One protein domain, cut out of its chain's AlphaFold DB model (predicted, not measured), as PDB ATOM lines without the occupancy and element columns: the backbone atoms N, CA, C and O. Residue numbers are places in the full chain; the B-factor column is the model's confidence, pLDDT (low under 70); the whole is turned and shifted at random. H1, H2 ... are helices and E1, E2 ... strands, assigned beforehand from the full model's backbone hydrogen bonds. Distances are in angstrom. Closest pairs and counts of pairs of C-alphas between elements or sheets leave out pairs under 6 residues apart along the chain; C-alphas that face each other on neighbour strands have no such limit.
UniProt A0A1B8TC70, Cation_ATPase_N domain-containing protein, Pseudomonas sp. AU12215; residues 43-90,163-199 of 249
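Overview. This is residues 43 to 90 and 163 to 199 of the 249 residues of the protein "Cation_ATPase_N domain-containing protein" of Pseudomonas sp. AU12215 (UniProt A0A1B8TC70). A small three-stranded sheet of E2, E1 and E3 lies toward one end, and three helices, H1, H2 and H3, are spread loosely to one side of it, none of them on the sheet. Unnamed stretches, among them residues 183 to 190, run between the sheet and the helices; H1 and H2 form a loosely folded-back pair to one side, and residues 43 to 49 of H1 stick out. The 85 printed residues run H1, H2, H3, E1, E2, E3, and the antiparallel sheet has the order E2, E1, E3. The class is mixed, helices and strands, with under half of the printed residues in named elements. The whole is compact, with a radius of gyration of the C-alphas of 13.4 A, and spans 38 by 37 by 30 A.

Along the chain. H1, residues 43 to 53, begins with C-alpha 43 at (168.521, 131.861, 156.479) and is 15.5 A long from first to last C-alpha. H2, residues 56 to 62, is 9.7 A long. H3, residues 72 to 82, is 15.2 A long and ends with C-alpha 82 at (158.191, 141.327, 150.367). E1, residues 163 to 166, is 10.0 A long. E2, residues 178 to 182, is 13.2 A long. E3, residues 191 to 193, is 6.7 A long and ends with C-alpha 193 at (170.144, 158.820, 154.202).

Arrangement. H1 and H2 are close but not clearly touching; their closest C-alphas, those of Ala 51 and Leu 59, are 6.6 A apart. They run opposite ways at a shallow tilt of 30 degrees. H3 is apart from H1 and from H2. In H1, H2 and H3 every O i to N i+4 pair is within hydrogen-bond range. E1 is the inner strand of the sheet. E1 and E2 form a hairpin, antiparallel at 140 degrees between their directions, with N 163 and O 181 within hydrogen-bond range at 2.8 A and N 181 and O 163 at 2.9 A. E1 and E3 are antiparallel at 127 degrees, with N 166 and O 191 within hydrogen-bond range at 2.8 A. E2 and E3, the edge strands, are only just apart, their closest C-alphas being 8.0 A from each other.

Size, cuts and confidence. The two C-alphas farthest apart, those of Glu 90 and Arg 175, are 39.2 A from each other. Residues 91 to 162 are not printed, and C-alphas 90 and 163 are 23.7 A apart across this cut. Of the links printed whole, that from E1 to E2 is long, with 11 residues. The mean pLDDT of the printed part is 83.2; residues 87 to 90 and residue 171 are under 70.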
ATOM      1  N   GLU A  43     168.242 131.305 157.801       77.00
ATOM      2  CA  GLU A  43     168.521 131.861 156.479       77.00
ATOM      3  C   GLU A  43     168.617 133.390 156.492       77.00
ATOM      4  O   GLU A  43     169.540 133.937 155.900       77.00
ATOM      5  N   PHE A  44     167.733 134.077 157.215       75.25
ATOM      6  CA  PHE A  44     167.723 135.536 157.314       75.25
ATOM      7  C   PHE A  44     168.970 136.062 158.032       75.25
ATOM      8  O   PHE A  44     169.631 136.981 157.557       75.25
ATOM      9  N   VAL A  45     169.374 135.409 159.126       76.38
ATOM     10  CA  VAL A  45     170.615 135.755 159.842       76.38
ATOM     11  C   VAL A  45     171.841 135.567 158.942       76.38
ATOM     12  O   VAL A  45     172.726 136.421 158.914       76.38
ATOM     13  N   ARG A  46     171.885 134.481 158.157       79.50
ATOM     14  CA  ARG A  46     172.958 134.262 157.173       79.50
ATOM     15  C   ARG A  46     172.940 135.306 156.062       79.50
ATOM     16  O   ARG A  46     174.008 135.733 155.638       79.50
ATOM     17  N   GLN A  47     171.761 135.723 155.604       80.50
ATOM     18  CA  GLN A  47     171.629 136.785 154.608       80.50
ATOM     19  C   GLN A  47     172.193 138.107 155.135       80.50
ATOM     20  O   GLN A  47     173.023 138.702 154.452       80.50
ATOM     21  N   LEU A  48     171.837 138.513 156.358       79.75
ATOM     22  CA  LEU A  48     172.379 139.719 156.994       79.75
ATOM     23  C   LEU A  48     173.902 139.651 157.162       79.75
ATOM     24  O   LEU A  48     174.599 140.593 156.793       79.75
ATOM     25  N   ALA A  49     174.428 138.523 157.649       80.56
ATOM     26  CA  ALA A  49     175.870 138.324 157.789       80.56
ATOM     27  C   ALA A  49     176.589 138.396 156.431       80.56
ATOM     28  O   ALA A  49     177.575 139.114 156.290       80.56
ATOM     29  N   SER A  50     176.047 137.737 155.400       81.88
ATOM     30  CA  SER A  50     176.618 137.798 154.052       81.88
ATOM     31  C   SER A  50     176.581 139.213 153.470       81.88
ATOM     32  O   SER A  50     177.546 139.651 152.860       81.88
ATOM     33  N   ALA A  51     175.501 139.965 153.700       80.62
ATOM     34  CA  ALA A  51     175.380 141.348 153.252       80.62
ATOM     35  C   ALA A  51     176.359 142.287 153.977       80.62
ATOM     36  O   ALA A  51     176.788 143.285 153.400       80.62
ATOM     37  N   ALA A  52     176.737 141.972 155.217       80.00
ATOM     38  CA  ALA A  52     177.737 142.735 155.954       80.00
ATOM     39  C   ALA A  52     179.150 142.573 155.366       80.00
ATOM     40  O   ALA A  52     179.903 143.547 155.323       80.00
ATOM     41  N   GLU A  53     179.492 141.377 154.884       82.06
ATOM     42  CA  GLU A  53     180.830 141.036 154.374       82.06
ATOM     43  C   GLU A  53     181.048 141.365 152.888       82.06
ATOM     44  O   GLU A  53     182.190 141.410 152.434       82.06
ATOM     45  N   LEU A  54     179.983 141.585 152.114       83.06
ATOM     46  CA  LEU A  54     180.088 141.904 150.689       83.06
ATOM     47  C   LEU A  54     180.663 143.310 150.449       83.06
ATOM     48  O   LEU A  54     180.284 144.268 151.120       83.06
ATOM     49  N   ASP A  55     181.495 143.430 149.411       86.69
ATOM     50  CA  ASP A  55     181.892 144.721 148.837       86.69
ATOM     51  C   ASP A  55     180.672 145.485 148.306       86.69
ATOM     52  O   ASP A  55     179.747 144.886 147.747       86.69
ATOM     53  N   ASP A  56     180.722 146.816 148.352       85.19
ATOM     54  CA  ASP A  56     179.636 147.702 147.915       85.19
ATOM     55  C   ASP A  56     179.129 147.368 146.500       85.19
ATOM     56  O   ASP A  56     177.928 147.244 146.263       85.19
ATOM     57  N   ALA A  57     180.035 147.134 145.544       85.12
ATOM     58  CA  ALA A  57     179.671 146.785 144.167       85.12
ATOM     59  C   ALA A  57     178.993 145.404 144.045       85.12
ATOM     60  O   ALA A  57     178.206 145.159 143.126       85.12
ATOM     61  N   ALA A  58     179.311 144.468 144.940       85.62
ATOM     62  CA  ALA A  58     178.640 143.175 145.007       85.62
ATOM     63  C   ALA A  58     177.280 143.293 145.712       85.62
ATOM     64  O   ALA A  58     176.318 142.661 145.276       85.62
ATOM     65  N   LEU A  59     177.181 144.154 146.727       87.00
ATOM     66  CA  LEU A  59     175.947 144.459 147.443       87.00
ATOM     67  C   LEU A  59     174.901 145.103 146.521       87.00
ATOM     68  O   LEU A  59     173.777 144.610 146.436       87.00
ATOM     69  N   TYR A  60     175.289 146.128 145.755       87.12
ATOM     70  CA  TYR A  60     174.418 146.775 144.767       87.12
ATOM     71  C   TYR A  60     173.888 145.782 143.730       87.12
ATOM     72  O   TYR A  60     172.696 145.765 143.432       87.12
ATOM     73  N   ARG A  61     174.740 144.876 143.230       87.31
ATOM     74  CA  ARG A  61     174.303 143.816 142.307       87.31
ATOM     75  C   ARG A  61     173.345 142.824 142.961       87.31
ATOM     76  O   ARG A  61     172.403 142.389 142.312       87.31
ATOM     77  N   ARG A  62     173.569 142.467 144.228       87.06
ATOM     78  CA  ARG A  62     172.734 141.511 144.970       87.06
ATOM     79  C   ARG A  62     171.312 142.025 145.193       87.06
ATOM     80  O   ARG A  62     170.382 141.231 145.124       87.06
ATOM     81  N   PHE A  63     171.166 143.317 145.471       85.56
ATOM     82  CA  PHE A  63     169.875 143.968 145.720       85.56
ATOM     83  C   PHE A  63     169.335 144.735 144.499       85.56
ATOM     84  O   PHE A  63     168.343 145.457 144.612       85.56
ATOM     85  N   GLU A  64     169.984 144.586 143.339       87.12
ATOM     86  CA  GLU A  64     169.716 145.308 142.083       87.12
ATOM     87  C   GLU A  64     169.467 146.810 142.320       87.12
ATOM     88  O   GLU A  64     168.532 147.409 141.795       87.12
ATOM     89  N   SER A  65     170.282 147.401 143.192       87.56
ATOM     90  CA  SER A  65     170.249 148.819 143.534       87.56
ATOM     91  C   SER A  65     171.487 149.520 142.988       87.56
ATOM     92  O   SER A  65     172.428 148.890 142.502       87.56
ATOM     93  N   THR A  66     171.485 150.850 143.023       87.75
ATOM     94  CA  THR A  66     172.613 151.661 142.554       87.75
ATOM     95  C   THR A  66     173.101 152.593 143.662       87.75
ATOM     96  O   THR A  66     172.343 152.872 144.592       87.75
ATOM     97  N   PRO A  67     174.318 153.163 143.550       83.19
ATOM     98  CA  PRO A  67     174.758 154.226 144.455       83.19
ATOM     99  C   PRO A  67     173.814 155.437 144.473       83.19
ATOM    100  O   PRO A  67     173.765 156.169 145.456       83.19
ATOM    101  N   GLY A  68     173.064 155.652 143.385       82.44
ATOM    102  CA  GLY A  68     172.064 156.711 143.265       82.44
ATOM    103  C   GLY A  68     170.690 156.352 143.831       82.44
ATOM    104  O   GLY A  68     169.781 157.166 143.711       82.44
ATOM    105  N   GLY A  69     170.522 155.165 144.421       87.69
ATOM    106  CA  GLY A  69     169.257 154.699 144.977       87.69
ATOM    107  C   GLY A  69     168.587 153.580 144.186       87.69
ATOM    108  O   GLY A  69     169.162 153.005 143.253       87.69
ATOM    109  N   LEU A  70     167.358 153.267 144.595       88.94
ATOM    110  CA  LEU A  70     166.510 152.237 143.997       88.94
ATOM    111  C   LEU A  70     165.414 152.883 143.146       88.94
ATOM    112  O   LEU A  70     164.743 153.801 143.607       88.94
ATOM    113  N   ASP A  71     165.211 152.411 141.916       89.38
ATOM    114  CA  ASP A  71     164.149 152.944 141.059       89.38
ATOM    115  C   ASP A  71     162.769 152.811 141.727       89.38
ATOM    116  O   ASP A  71     162.439 151.778 142.320       89.38
ATOM    117  N   ALA A  72     161.955 153.866 141.638       86.56
ATOM    118  CA  ALA A  72     160.668 153.925 142.324       86.56
ATOM    119  C   ALA A  72     159.694 152.815 141.880       86.56
ATOM    120  O   ALA A  72     158.909 152.336 142.701       86.56
ATOM    121  N   HIS A  73     159.756 152.383 140.615       87.38
ATOM    122  CA  HIS A  73     158.921 151.298 140.102       87.38
ATOM    123  C   HIS A  73     159.351 149.952 140.689       87.38
ATOM    124  O   HIS A  73     158.523 149.200 141.202       87.38
ATOM    125  N   LEU A  74     160.659 149.685 140.698       88.56
ATOM    126  CA  LEU A  74     161.226 148.462 141.269       88.56
ATOM    127  C   LEU A  74     160.977 148.376 142.782       88.56
ATOM    128  O   LEU A  74     160.677 147.306 143.313       88.56
ATOM    129  N   ALA A  75     161.035 149.513 143.480       88.12
ATOM    130  CA  ALA A  75     160.683 149.592 144.891       88.12
ATOM    131  C   ALA A  75     159.206 149.238 145.139       88.12
ATOM    132  O   ALA A  75     158.904 148.475 146.058       88.12
ATOM    133  N   ALA A  76     158.288 149.741 144.306       87.44
ATOM    134  CA  ALA A  76     156.864 149.426 144.408       87.44
ATOM    135  C   ALA A  76     156.579 147.939 144.137       87.44
ATOM    136  O   ALA A  76     155.818 147.317 144.878       87.44
ATOM    137  N   GLU A  77     157.226 147.343 143.132       89.50
ATOM    138  CA  GLU A  77     157.124 145.905 142.853       89.50
ATOM    139  C   GLU A  77     157.618 145.059 144.031       89.50
ATOM    140  O   GLU A  77     156.953 144.106 144.446       89.50
ATOM    141  N   ARG A  78     158.755 145.432 144.628       89.81
ATOM    142  CA  ARG A  78     159.302 144.728 145.795       89.81
ATOM    143  C   ARG A  78     158.439 144.870 147.029       89.81
ATOM    144  O   ARG A  78     158.319 143.904 147.775       89.81
ATOM    145  N   LEU A  79     157.807 146.023 147.229       89.19
ATOM    146  CA  LEU A  79     156.888 146.221 148.347       89.19
ATOM    147  C   LEU A  79     155.704 145.248 148.264       89.19
ATOM    148  O   LEU A  79     155.263 144.723 149.284       89.19
ATOM    149  N   VAL A  80     155.228 144.950 147.051       88.31
ATOM    150  CA  VAL A  80     154.178 143.945 146.826       88.31
ATOM    151  C   VAL A  80     154.687 142.522 147.090       88.31
ATOM    152  O   VAL A  80     153.941 141.705 147.624       88.31
ATOM    153  N   GLN A  81     155.942 142.215 146.746       86.44
ATOM    154  CA  GLN A  81     156.525 140.875 146.913       86.44
ATOM    155  C   GLN A  81     156.936 140.557 148.359       86.44
ATOM    156  O   GLN A  81     156.667 139.464 148.852       86.44
ATOM    157  N   VAL A  82     157.617 141.493 149.020       83.94
ATOM    158  CA  VAL A  82     158.191 141.327 150.367       83.94
ATOM    159  C   VAL A  82     157.178 141.697 151.451       83.94
ATOM    160  O   VAL A  82     157.232 141.167 152.560       83.94
ATOM    161  N   GLY A  83     156.217 142.561 151.122       85.38
ATOM    162  CA  GLY A  83     155.285 143.138 152.078       85.38
ATOM    163  C   GLY A  83     155.858 144.368 152.793       85.38
ATOM    164  O   GLY A  83     157.033 144.703 152.635       85.38
ATOM    165  N   PRO A  84     155.018 145.076 153.568       86.31
ATOM    166  CA  PRO A  84     155.423 146.291 154.262       86.31
ATOM    167  C   PRO A  84     156.413 145.995 155.396       86.31
ATOM    168  O   PRO A  84     156.269 145.002 156.113       86.31
ATOM    169  N   ASN A  85     157.363 146.906 155.614       85.06
ATOM    170  CA  ASN A  85     158.321 146.864 156.721       85.06
ATOM    171  C   ASN A  85     157.631 147.216 158.050       85.06
ATOM    172  O   ASN A  85     157.723 148.325 158.580       85.06
ATOM    173  N   LEU A  86     156.858 146.263 158.561       77.06
ATOM    174  CA  LEU A  86     156.159 146.344 159.832       77.06
ATOM    175  C   LEU A  86     156.654 145.212 160.724       77.06
ATOM    176  O   LEU A  86     156.543 144.039 160.373       77.06
ATOM    177  N   VAL A  87     157.156 145.564 161.906       65.12
ATOM    178  CA  VAL A  87     157.390 144.578 162.965       65.12
ATOM    179  C   VAL A  87     156.033 143.995 163.333       65.12
ATOM    180  O   VAL A  87     155.111 144.765 163.619       65.12
ATOM    181  N   ASP A  88     155.919 142.663 163.271       53.03
ATOM    182  CA  ASP A  88     154.683 141.916 163.504       53.03
ATOM    183  C   ASP A  88     154.035 142.430 164.793       53.03
ATOM    184  O   ASP A  88     154.530 142.223 165.905       53.03
ATOM    185  N   GLN A  89     152.986 143.236 164.634       51.28
ATOM    186  CA  GLN A  89     152.285 143.792 165.775       51.28
ATOM    187  C   GLN A  89     151.548 142.619 166.392       51.28
ATOM    188  O   GLN A  89     150.804 141.944 165.681       51.28
ATOM    189  N   GLU A  90     151.776 142.367 167.686       46.84
ATOM    190  CA  GLU A  90     151.050 141.343 168.435       46.84
ATOM    191  C   GLU A  90     149.587 141.368 168.000       46.84
ATOM    192  O   GLU A  90     148.917 142.398 168.131       46.84
ATOM    193  N   ALA A 163     161.598 158.017 156.802       86.56
ATOM    194  CA  ALA A 163     162.999 157.859 156.439       86.56
ATOM    195  C   ALA A 163     163.253 158.567 155.110       86.56
ATOM    196  O   ALA A 163     162.435 158.479 154.191       86.56
ATOM    197  N   SER A 164     164.403 159.229 154.999       89.56
ATOM    198  CA  SER A 164     164.871 159.792 153.733       89.56
ATOM    199  C   SER A 164     165.551 158.706 152.906       89.56
ATOM    200  O   SER A 164     166.526 158.108 153.356       89.56
ATOM    201  N   VAL A 165     165.064 158.450 151.693       91.12
ATOM    202  CA  VAL A 165     165.630 157.441 150.782       91.12
ATOM    203  C   VAL A 165     165.963 158.023 149.420       91.12
ATOM    204  O   VAL A 165     165.269 158.913 148.938       91.12
ATOM    205  N   LEU A 166     167.000 157.502 148.767       89.56
ATOM    206  CA  LEU A 166     167.282 157.795 147.364       89.56
ATOM    207  C   LEU A 166     166.430 156.892 146.475       89.56
ATOM    208  O   LEU A 166     166.633 155.674 146.431       89.56
ATOM    209  N   ARG A 167     165.488 157.499 145.752       88.56
ATOM    210  CA  ARG A 167     164.692 156.822 144.724       88.56
ATOM    211  C   ARG A 167     164.634 157.679 143.459       88.56
ATOM    212  O   ARG A 167     163.780 158.567 143.364       88.56
ATOM    213  N   PRO A 168     165.552 157.477 142.496       81.81
ATOM    214  CA  PRO A 168     165.527 158.224 141.246       81.81
ATOM    215  C   PRO A 168     164.212 157.966 140.500       81.81
ATOM    216  O   PRO A 168     163.652 156.873 140.556       81.81
ATOM    217  N   GLY A 169     163.693 158.998 139.831       75.50
ATOM    218  CA  GLY A 169     162.443 158.913 139.068       75.50
ATOM    219  C   GLY A 169     161.155 159.032 139.893       75.50
ATOM    220  O   GLY A 169     160.075 159.083 139.306       75.50
ATOM    221  N   ALA A 170     161.232 159.128 141.225       80.69
ATOM    222  CA  ALA A 170     160.048 159.362 142.045       80.69
ATOM    223  C   ALA A 170     159.461 160.778 141.828       80.69
ATOM    224  O   ALA A 170     160.198 161.750 141.631       80.69
ATOM    225  N   PRO A 171     158.129 160.947 141.888       68.50
ATOM    226  CA  PRO A 171     157.530 162.271 141.992       68.50
ATOM    227  C   PRO A 171     157.871 162.880 143.365       68.50
ATOM    228  O   PRO A 171     157.814 162.188 144.378       68.50
ATOM    229  N   ASN A 172     158.187 164.179 143.406       77.69
ATOM    230  CA  ASN A 172     158.591 164.931 144.612       77.69
ATOM    231  C   ASN A 172     159.992 164.616 145.151       77.69
ATOM    232  O   ASN A 172     160.219 164.643 146.360       77.69
ATOM    233  N   VAL A 173     160.940 164.365 144.248       80.25
ATOM    234  CA  VAL A 173     162.349 164.272 144.618       80.25
ATOM    235  C   VAL A 173     162.882 165.655 144.995       80.25
ATOM    236  O   VAL A 173     162.799 166.646 144.272       80.25
ATOM    237  N   ASP A 174     163.406 165.666 146.197       80.38
ATOM    238  CA  ASP A 174     164.203 166.653 146.890       80.38
ATOM    239  C   ASP A 174     165.429 167.116 146.048       80.38
ATOM    240  O   ASP A 174     165.897 166.408 145.153       80.38
ATOM    241  N   ARG A 175     166.009 168.301 146.318       72.81
ATOM    242  CA  ARG A 175     167.174 168.827 145.559       72.81
ATOM    243  C   ARG A 175     168.384 167.885 145.567       72.81
ATOM    244  O   ARG A 175     169.271 168.038 144.731       72.81
ATOM    245  N   ARG A 176     168.447 166.961 146.529       71.00
ATOM    246  CA  ARG A 176     169.533 165.987 146.689       71.00
ATOM    247  C   ARG A 176     169.247 164.626 146.061       71.00
ATOM    248  O   ARG A 176     170.114 163.762 146.136       71.00
ATOM    249  N   GLY A 177     168.084 164.416 145.443       78.94
ATOM    250  CA  GLY A 177     167.726 163.103 144.904       78.94
ATOM    251  C   GLY A 177     166.972 162.194 145.886       78.94
ATOM    252  O   GLY A 177     166.717 161.036 145.559       78.94
ATOM    253  N   SER A 178     166.626 162.691 147.078       85.31
ATOM    254  CA  SER A 178     165.934 161.939 148.134       85.31
ATOM    255  C   SER A 178     164.408 162.111 148.132       85.31
ATOM    256  O   SER A 178     163.858 163.020 147.522       85.31
ATOM    257  N   ILE A 179     163.693 161.220 148.809       89.56
ATOM    258  CA  ILE A 179     162.282 161.385 149.161       89.56
ATOM    259  C   ILE A 179     162.070 160.918 150.601       89.56
ATOM    260  O   ILE A 179     162.707 159.958 151.037       89.56
ATOM    261  N   GLU A 180     161.167 161.565 151.335       88.31
ATOM    262  CA  GLU A 180     160.706 161.037 152.620       88.31
ATOM    263  C   GLU A 180     159.600 160.007 152.397       88.31
ATOM    264  O   GLU A 180     158.572 160.301 151.785       88.31
ATOM    265  N   ILE A 181     159.800 158.801 152.928       88.06
ATOM    266  CA  ILE A 181     158.792 157.741 152.921       88.06
ATOM    267  C   ILE A 181     158.512 157.235 154.337       88.06
ATOM    268  O   ILE A 181     159.406 157.245 155.187       88.06
ATOM    269  N   PRO A 182     157.290 156.758 154.618       88.00
ATOM    270  CA  PRO A 182     156.998 156.065 155.866       88.00
ATOM    271  C   PRO A 182     157.878 154.822 156.035       88.00
ATOM    272  O   PRO A 182     158.102 154.089 155.072       88.00
ATOM    273  N   PHE A 183     158.286 154.508 157.270       87.50
ATOM    274  CA  PHE A 183     159.098 153.315 157.566       87.50
ATOM    275  C   PHE A 183     158.510 152.008 157.014       87.50
ATOM    276  O   PHE A 183     159.262 151.124 156.616       87.50
ATOM    277  N   ARG A 184     157.177 151.899 156.955       85.06
ATOM    278  CA  ARG A 184     156.454 150.728 156.429       85.06
ATOM    279  C   ARG A 184     156.651 150.474 154.932       85.06
ATOM    280  O   ARG A 184     156.425 149.354 154.491       85.06
ATOM    281  N   ASP A 185     157.043 151.493 154.172       88.06
ATOM    282  CA  ASP A 185     157.155 151.438 152.709       88.06
ATOM    283  C   ASP A 185     158.625 151.264 152.259       88.06
ATOM    284  O   ASP A 185     158.938 151.344 151.066       88.06
ATOM    285  N   LEU A 186     159.533 151.043 153.220       88.88
ATOM    286  CA  LEU A 186     160.928 150.676 152.981       88.88
ATOM    287  C   LEU A 186     161.039 149.236 152.494       88.88
ATOM    288  O   LEU A 186     160.383 148.339 153.027       88.88
ATOM    289  N   VAL A 187     161.923 149.018 151.524       91.06
ATOM    290  CA  VAL A 187     162.179 147.702 150.936       91.06
ATOM    291  C   VAL A 187     163.675 147.373 150.919       91.06
ATOM    292  O   VAL A 187     164.513 148.279 150.873       91.06
ATOM    293  N   PRO A 188     164.053 146.078 150.920       89.38
ATOM    294  CA  PRO A 188     165.448 145.683 150.764       89.38
ATOM    295  C   PRO A 188     166.053 146.246 149.468       89.38
ATOM    296  O   PRO A 188     165.499 146.073 148.381       89.38
ATOM    297  N   GLY A 189     167.206 146.905 149.595       87.50
ATOM    298  CA  GLY A 189     167.900 147.569 148.486       87.50
ATOM    299  C   GLY A 189     167.695 149.083 148.411       87.50
ATOM    300  O   GLY A 189     168.388 149.728 147.624       87.50
ATOM    301  N   ASP A 190     166.808 149.659 149.229       90.69
ATOM    302  CA  ASP A 190     166.727 151.113 149.386       90.69
ATOM    303  C   ASP A 190     168.037 151.682 149.957       90.69
ATOM    304  O   ASP A 190     168.637 151.126 150.882       90.69
ATOM    305  N   VAL A 191     168.456 152.835 149.431       91.06
ATOM    306  CA  VAL A 191     169.578 153.603 149.980       91.06
ATOM    307  C   VAL A 191     169.011 154.693 150.880       91.06
ATOM    308  O   VAL A 191     168.407 155.651 150.402       91.06
ATOM    309  N   VAL A 192     169.188 154.526 152.190       91.19
ATOM    310  CA  VAL A 192     168.667 155.438 153.218       91.19
ATOM    311  C   VAL A 192     169.721 156.487 153.566       91.19
ATOM    312  O   VAL A 192     170.874 156.144 153.825       91.19
ATOM    313  N   LEU A 193     169.326 157.761 153.618       89.50
ATOM    314  CA  LEU A 193     170.144 158.820 154.202       89.50
ATOM    315  C   LEU A 193     169.688 159.069 155.634       89.50
ATOM    316  O   LEU A 193     168.511 159.322 155.877       89.50
ATOM    317  N   LEU A 194     170.639 159.031 156.564       88.56
ATOM    318  CA  LEU A 194     170.406 159.347 157.967       88.56
ATOM    319  C   LEU A 194     171.202 160.588 158.355       88.56
ATOM    320  O   LEU A 194     172.390 160.709 158.045       88.56
ATOM    321  N   SER A 195     170.530 161.497 159.047       85.12
ATOM    322  CA  SER A 195     171.089 162.693 159.660       85.12
ATOM    323  C   SER A 195     171.136 162.552 161.183       85.12
ATOM    324  O   SER A 195     170.560 161.640 161.779       85.12
ATOM    325  N   ALA A 196     171.858 163.458 161.838       81.12
ATOM    326  CA  ALA A 196     171.946 163.467 163.291       81.12
ATOM    327  C   ALA A 196     170.555 163.647 163.926       81.12
ATOM    328  O   ALA A 196     169.874 164.635 163.662       81.12
ATOM    329  N   GLY A 197     170.175 162.707 164.793       80.25
ATOM    330  CA  GLY A 197     168.872 162.690 165.467       80.25
ATOM    331  C   GLY A 197     167.823 161.798 164.800       80.25
ATOM    332  O   GLY A 197     166.791 161.546 165.422       80.25
ATOM    333  N   ASP A 198     168.093 161.274 163.602       83.50
ATOM    334  CA  ASP A 198     167.174 160.363 162.926       83.50
ATOM    335  C   ASP A 198     167.131 158.996 163.618       83.50
ATOM    336  O   ASP A 198     168.129 158.474 164.125       83.50
ATOM    337  N   MET A 199     165.945 158.391 163.622       79.75
ATOM    338  CA  MET A 199     165.750 157.023 164.092       79.75
ATOM    339  C   MET A 199     166.174 156.028 163.006       79.75
ATOM    340  O   MET A 199     165.881 156.230 161.830       79.75
TER     341      MET A 199